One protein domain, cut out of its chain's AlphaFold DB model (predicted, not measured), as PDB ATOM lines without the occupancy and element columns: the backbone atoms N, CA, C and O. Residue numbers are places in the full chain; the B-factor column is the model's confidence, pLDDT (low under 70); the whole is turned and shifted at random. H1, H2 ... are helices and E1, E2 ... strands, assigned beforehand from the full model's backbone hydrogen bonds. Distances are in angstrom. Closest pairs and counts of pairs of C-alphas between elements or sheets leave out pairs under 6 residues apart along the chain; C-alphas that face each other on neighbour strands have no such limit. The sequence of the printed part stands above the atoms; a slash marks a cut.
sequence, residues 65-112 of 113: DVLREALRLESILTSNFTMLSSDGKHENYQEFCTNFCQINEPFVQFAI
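Overview. This is residues 65 to 112 of the 113 residues of an uncharacterized protein of Caenorhabditis japonica (UniProt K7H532). A small two-strand hairpin, E1 and E2, continues past one end of the long helix H1, and from it the chain folds back through the short helix H2 and a link to H3, which runs back beside H1 with only slight contact. The result is a flat, loose, narrow U, with H1 as one arm, the link and H3 as the other, and the hairpin reaching out beyond the closed end. The printed part has 48 residues with three named helices and two named strands, in the order H1, E1, E2, H2, H3; the sheet's order is E1 - E2, antiparallel, and the class is mostly helix. The whole is loose, with a radius of gyration of the C-alphas of 12.3 A, and spans 38 by 20 by 9 A.

Along the chain. Strand E1 is residues 82 to 84, 6.9 A from first to last C-alpha, and begins with C-alpha 82 at (33.096, 18.248, -7.867). Strand E2, residues 90 to 92, is also 6.9 A long. Helix H1, residues 65 to 79, is 21.6 A long and begins with C-alpha 65 at (9.178, 23.784, -16.606). Helix H2 is residues 93 to 96, 5.1 A long. Helix H3, residues 105 to 110, is 8.9 A long and ends with C-alpha 110 at (17.373, 33.310, -22.249).

Arrangement. E1 and E2 form a hairpin of antiparallel neighbours, their directions at 138 degrees. N 83 and O 91 are 2.8 A apart and N 91 and O 83 are 2.9 A apart, both within hydrogen-bond range. The closest C-alphas of H1 and E2 are those of Ser 79 and Asn 92, 5.6 A apart. H1 touches H2 with residues 77 to 79 alone; the closest C-alphas are those of Thr 78 and Tyr 93, 5.2 A apart. H1 and H3 are close but not clearly touching, the C-alphas of Leu 71 and Val 108 being closest at 6.6 A. They run opposite ways at a steep tilt of 35.1 degrees, only just past shallow. H3 is apart from E1, E2 and H2. In H1 and H3 every O i to N i+4 pair is within hydrogen-bond range; H2 is too short for such a pair, but its one O i to N i+3 pair is within range.

Size, cuts and confidence. The two C-alphas farthest apart are those of Asp 65 and Asp 87, at 39.1 A, while those of Asp 65 and Ile 112 are 9.7 A apart. The printed part, residues 65 to 112, has no cut. The links H1 to E1, E1 to E2 and E2 to H2 are tight, that from H2 to H3, with 8 residues, is short, and no link is long. The mean pLDDT of the printed part is 89.3, and residue 112 alone is under 70.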
ATOM      1  N   ASP A  65       8.828  24.662 -17.729       92.31
ATOM      2  CA  ASP A  65       9.178  23.784 -16.606       92.31
ATOM      3  C   ASP A  65      10.443  22.961 -16.867       92.31
ATOM      4  O   ASP A  65      11.260  22.796 -15.964       92.31
ATOM      5  N   VAL A  66      10.635  22.504 -18.108       93.75
ATOM      6  CA  VAL A  66      11.831  21.756 -18.514       93.75
ATOM      7  C   VAL A  66      13.037  22.689 -18.556       93.75
ATOM      8  O   VAL A  66      14.094  22.336 -18.043       93.75
ATOM      9  N   LEU A  67      12.871  23.903 -19.093       92.81
ATOM     10  CA  LEU A  67      13.924  24.923 -19.112       92.81
ATOM     11  C   LEU A  67      14.357  25.320 -17.693       92.81
ATOM     12  O   LEU A  67      15.548  25.416 -17.414       92.81
ATOM     13  N   ARG A  68      13.406  25.470 -16.762       93.50
ATOM     14  CA  ARG A  68      13.693  25.772 -15.352       93.50
ATOM     15  C   ARG A  68      14.444  24.636 -14.654       93.50
ATOM     16  O   ARG A  68      15.339  24.896 -13.852       93.50
ATOM     17  N   GLU A  69      14.094  23.386 -14.944       93.62
ATOM     18  CA  GLU A  69      14.815  22.220 -14.421       93.62
ATOM     19  C   GLU A  69      16.229  22.124 -15.010       93.62
ATOM     20  O   GLU A  69      17.190  21.910 -14.272       93.62
ATOM     21  N   ALA A  70      16.370  22.370 -16.312       93.88
ATOM     22  CA  ALA A  70      17.654  22.413 -17.001       93.88
ATOM     23  C   ALA A  70      18.574  23.524 -16.460       93.88
ATOM     24  O   ALA A  70      19.753  23.271 -16.232       93.88
ATOM     25  N   LEU A  71      18.041  24.715 -16.167       93.88
ATOM     26  CA  LEU A  71      18.781  25.796 -15.500       93.88
ATOM     27  C   LEU A  71      19.246  25.407 -14.097       93.88
ATOM     28  O   LEU A  71      20.376  25.682 -13.703       93.88
ATOM     29  N   ARG A  72      18.383  24.742 -13.323       93.75
ATOM     30  CA  ARG A  72      18.769  24.252 -11.997       93.75
ATOM     31  C   ARG A  72      19.902  23.231 -12.095       93.75
ATOM     32  O   ARG A  72      20.791  23.231 -11.247       93.75
ATOM     33  N   LEU A  73      19.857  22.360 -13.101       93.81
ATOM     34  CA  LEU A  73      20.901  21.375 -13.351       93.81
ATOM     35  C   LEU A  73      22.219  22.040 -13.762       93.81
ATOM     36  O   LEU A  73      23.255  21.666 -13.221       93.81
ATOM     37  N   GLU A  74      22.178  23.035 -14.652       93.31
ATOM     38  CA  GLU A  74      23.347  23.840 -15.029       93.31
ATOM     39  C   GLU A  74      24.018  24.430 -13.784       93.31
ATOM     40  O   GLU A  74      25.193  24.160 -13.549       93.31
ATOM     41  N   SER A  75      23.254  25.090 -12.909       92.38
ATOM     42  CA  SER A  75      23.798  25.670 -11.678       92.38
ATOM     43  C   SER A  75      24.475  24.628 -10.779       92.38
ATOM     44  O   SER A  75      25.544  24.892 -10.229       92.38
ATOM     45  N   ILE A  76      23.896  23.428 -10.642       93.62
ATOM     46  CA  ILE A  76      24.490  22.342  -9.847       93.62
ATOM     47  C   ILE A  76      25.800  21.854 -10.471       93.62
ATOM     48  O   ILE A  76      26.770  21.651  -9.744       93.62
ATOM     49  N   LEU A  77      25.827  21.650 -11.788       92.38
ATOM     50  CA  LEU A  77      27.013  21.164 -12.496       92.38
ATOM     51  C   LEU A  77      28.153  22.183 -12.461       92.38
ATOM     52  O   LEU A  77      29.311  21.792 -12.350       92.38
ATOM     53  N   THR A  78      27.815  23.467 -12.502       90.75
ATOM     54  CA  THR A  78      28.788  24.555 -12.481       90.75
ATOM     55  C   THR A  78      29.433  24.731 -11.101       90.75
ATOM     56  O   THR A  78      30.650  24.897 -11.033       90.75
ATOM     57  N   SER A  79      28.669  24.678 -10.000       89.12
ATOM     58  CA  SER A  79      29.191  25.041  -8.665       89.12
ATOM     59  C   SER A  79      29.227  23.927  -7.614       89.12
ATOM     60  O   SER A  79      30.082  23.963  -6.734       89.12
ATOM     61  N   ASN A  80      28.320  22.948  -7.665       91.25
ATOM     62  CA  ASN A  80      28.153  21.959  -6.588       91.25
ATOM     63  C   ASN A  80      28.741  20.585  -6.928       91.25
ATOM     64  O   ASN A  80      29.107  19.825  -6.031       91.25
ATOM     65  N   PHE A  81      28.792  20.234  -8.212       90.44
ATOM     66  CA  PHE A  81      29.420  19.003  -8.667       90.44
ATOM     67  C   PHE A  81      30.941  19.160  -8.635       90.44
ATOM     68  O   PHE A  81      31.472  20.116  -9.195       90.44
ATOM     69  N   THR A  82      31.635  18.221  -7.988       92.25
ATOM     70  CA  THR A  82      33.096  18.248  -7.867       92.25
ATOM     71  C   THR A  82      33.739  17.074  -8.588       92.25
ATOM     72  O   THR A  82      33.211  15.960  -8.614       92.25
ATOM     73  N   MET A  83      34.904  17.336  -9.168       89.44
ATOM     74  CA  MET A  83      35.752  16.384  -9.870       89.44
ATOM     75  C   MET A  83      37.087  16.271  -9.139       89.44
ATOM     76  O   MET A  83      37.539  17.218  -8.497       89.44
ATOM     77  N   LEU A  84      37.704  15.091  -9.212       90.94
ATOM     78  CA  LEU A  84      39.032  14.876  -8.653       90.94
ATOM     79  C   LEU A  84      40.079  15.353  -9.666       90.94
ATOM     80  O   LEU A  84      40.205  14.781 -10.748       90.94
ATOM     81  N   SER A  85      40.811  16.394  -9.297       88.06
ATOM     82  CA  SER A  85      41.933  16.933 -10.058       88.06
ATOM     83  C   SER A  85      43.141  15.993 -10.027       88.06
ATOM     84  O   SER A  85      43.262  15.143  -9.138       88.06
ATOM     85  N   SER A  86      44.076  16.168 -10.965       84.19
ATOM     86  CA  SER A  86      45.347  15.427 -10.994       84.19
ATOM     87  C   SER A  86      46.157  15.600  -9.709       84.19
ATOM     88  O   SER A  86      46.881  14.691  -9.306       84.19
ATOM     89  N   ASP A  87      45.978  16.735  -9.032       88.38
ATOM     90  CA  ASP A  87      46.641  17.072  -7.770       88.38
ATOM     91  C   ASP A  87      45.940  16.460  -6.541       88.38
ATOM     92  O   ASP A  87      46.316  16.730  -5.399       88.38
ATOM     93  N   GLY A  88      44.886  15.663  -6.749       91.81
ATOM     94  CA  GLY A  88      44.107  15.024  -5.686       91.81
ATOM     95  C   GLY A  88      43.117  15.954  -4.976       91.81
ATOM     96  O   GLY A  88      42.550  15.579  -3.950       91.81
ATOM     97  N   LYS A  89      42.902  17.166  -5.497       93.75
ATOM     98  CA  LYS A  89      41.913  18.120  -4.975       93.75
ATOM     99  C   LYS A  89      40.532  17.849  -5.561       93.75
ATOM    100  O   LYS A  89      40.416  17.479  -6.724       93.75
ATOM    101  N   HIS A  90      39.493  18.065  -4.761       94.62
ATOM    102  CA  HIS A  90      38.119  18.108  -5.251       94.62
ATOM    103  C   HIS A  90      37.796  19.531  -5.687       94.62
ATOM    104  O   HIS A  90      37.724  20.424  -4.846       94.62
ATOM    105  N   GLU A  91      37.615  19.717  -6.985       92.94
ATOM    106  CA  GLU A  91      37.394  21.014  -7.621       92.94
ATOM    107  C   GLU A  91      36.020  21.016  -8.281       92.94
ATOM    108  O   GLU A  91      35.606  20.013  -8.871       92.94
ATOM    109  N   ASN A  92      35.281  22.116  -8.172       92.62
ATOM    110  CA  ASN A  92      34.065  22.285  -8.969       92.62
ATOM    111  C   ASN A  92      34.418  22.555 -10.445       92.62
ATOM    112  O   ASN A  92      35.584  22.716 -10.805       92.62
ATOM    113  N   TYR A  93      33.416  22.606 -11.327       90.81
ATOM    114  CA  TYR A  93      33.669  22.824 -12.754       90.81
ATOM    115  C   TYR A  93      34.415  24.136 -13.045       90.81
ATOM    116  O   TYR A  93      35.295  24.144 -13.901       90.81
ATOM    117  N   GLN A  94      34.102  25.228 -12.341       89.31
ATOM    118  CA  GLN A  94      34.752  26.527 -12.558       89.31
ATOM    119  C   GLN A  94      36.231  26.526 -12.160       89.31
ATOM    120  O   GLN A  94      37.016  27.273 -12.738       89.31
ATOM    121  N   GLU A  95      36.598  25.699 -11.185       90.88
ATOM    122  CA  GLU A  95      37.976  25.522 -10.722       90.88
ATOM    123  C   GLU A  95      38.758  24.556 -11.619       90.88
ATOM    124  O   GLU A  95      39.917  24.808 -11.934       90.88
ATOM    125  N   PHE A  96      38.109  23.477 -12.063       89.31
ATOM    126  CA  PHE A  96      38.724  22.431 -12.882       89.31
ATOM    127  C   PHE A  96      38.903  22.842 -14.354       89.31
ATOM    128  O   PHE A  96      39.821  22.394 -15.041       89.31
ATOM    129  N   CYS A  97      37.989  23.655 -14.883       87.44
ATOM    130  CA  CYS A  97      37.969  24.029 -16.291       87.44
ATOM    131  C   CYS A  97      39.135  24.956 -16.678       87.44
ATOM    132  O   CYS A  97      39.495  25.888 -15.962       87.44
ATOM    133  N   THR A  98      39.674  24.746 -17.884       82.88
ATOM    134  CA  THR A  98      40.694  25.612 -18.482       82.88
ATOM    135  C   THR A  98      40.155  26.269 -19.751       82.88
ATOM    136  O   THR A  98      39.954  25.617 -20.772       82.88
ATOM    137  N   ASN A  99      39.975  27.592 -19.693       79.81
ATOM    138  CA  ASN A  99      39.399  28.432 -20.751       79.81
ATOM    139  C   ASN A  99      37.899  28.180 -21.021       79.81
ATOM    140  O   ASN A  99      37.422  27.055 -21.016       79.81
ATOM    141  N   PHE A 100      37.150  29.253 -21.305       81.88
ATOM    142  CA  PHE A 100      35.723  29.199 -21.680       81.88
ATOM    143  C   PHE A 100      34.808  28.447 -20.688       81.88
ATOM    144  O   PHE A 100      33.910  27.713 -21.086       81.88
ATOM    145  N   CYS A 101      34.987  28.675 -19.386       87.88
ATOM    146  CA  CYS A 101      34.300  27.941 -18.311       87.88
ATOM    147  C   CYS A 101      32.850  28.371 -18.043       87.88
ATOM    148  O   CYS A 101      32.328  28.186 -16.944       87.88
ATOM    149  N   GLN A 102      32.192  28.970 -19.033       88.19
ATOM    150  CA  GLN A 102      30.776  29.311 -18.968       88.19
ATOM    151  C   GLN A 102      29.985  28.271 -19.760       88.19
ATOM    152  O   GLN A 102      30.056  28.221 -20.989       88.19
ATOM    153  N   ILE A 103      29.234  27.430 -19.050       87.31
ATOM    154  CA  ILE A 103      28.442  26.369 -19.670       87.31
ATOM    155  C   ILE A 103      27.216  26.985 -20.346       87.31
ATOM    156  O   ILE A 103      26.366  27.569 -19.682       87.31
ATOM    157  N   ASN A 104      27.095  26.797 -21.665       85.12
ATOM    158  CA  ASN A 104      25.898  27.131 -22.448       85.12
ATOM    159  C   ASN A 104      25.347  28.540 -22.163       85.12
ATOM    160  O   ASN A 104      24.147  28.719 -21.968       85.12
ATOM    161  N   GLU A 105      26.225  29.541 -22.146       86.19
ATOM    162  CA  GLU A 105      25.901  30.905 -21.711       86.19
ATOM    163  C   GLU A 105      24.635  31.513 -22.364       86.19
ATOM    164  O   GLU A 105      23.785  32.015 -21.623       86.19
ATOM    165  N   PRO A 106      24.367  31.332 -23.677       86.44
ATOM    166  CA  PRO A 106      23.109  31.785 -24.274       86.44
ATOM    167  C   PRO A 106      21.862  31.120 -23.675       86.44
ATOM    168  O   PRO A 106      20.828  31.759 -23.503       86.44
ATOM    169  N   PHE A 107      21.928  29.833 -23.329       89.88
ATOM    170  CA  PHE A 107      20.808  29.156 -22.676       89.88
ATOM    171  C   PHE A 107      20.540  29.765 -21.296       89.88
ATOM    172  O   PHE A 107      19.388  30.059 -20.981       89.88
ATOM    173  N   VAL A 108      21.589  30.022 -20.509       89.19
ATOM    174  CA  VAL A 108      21.456  30.625 -19.173       89.19
ATOM    175  C   VAL A 108      20.824  32.017 -19.248       89.19
ATOM    176  O   VAL A 108      19.955  32.338 -18.440       89.19
ATOM    177  N   GLN A 109      21.200  32.819 -20.246       88.38
ATOM    178  CA  GLN A 109      20.661  34.168 -20.428       88.38
ATOM    179  C   GLN A 109      19.173  34.199 -20.814       88.38
ATOM    180  O   GLN A 109      18.465  35.115 -20.404       88.38
ATOM    181  N   PHE A 110      18.693  33.227 -21.600       86.56
ATOM    182  CA  PHE A 110      17.373  33.310 -22.249       86.56
ATOM    183  C   PHE A 110      16.354  32.246 -21.808       86.56
ATOM    184  O   PHE A 110      15.203  32.292 -22.240       86.56
ATOM    185  N   ALA A 111      16.721  31.295 -20.944       80.75
ATOM    186  CA  ALA A 111      15.848  30.175 -20.568       80.75
ATOM    187  C   ALA A 111      14.594  30.556 -19.754       80.75
ATOM    188  O   ALA A 111      13.679  29.738 -19.632       80.75
ATOM    189  N   ILE A 112      14.525  31.773 -19.208       66.56
ATOM    190  CA  ILE A 112      13.328  32.322 -18.556       66.56
ATOM    191  C   ILE A 112      13.139  33.752 -19.071       66.56
ATOM    192  O   ILE A 112      13.589  34.705 -18.441       66.56
TER     193      ILE A 112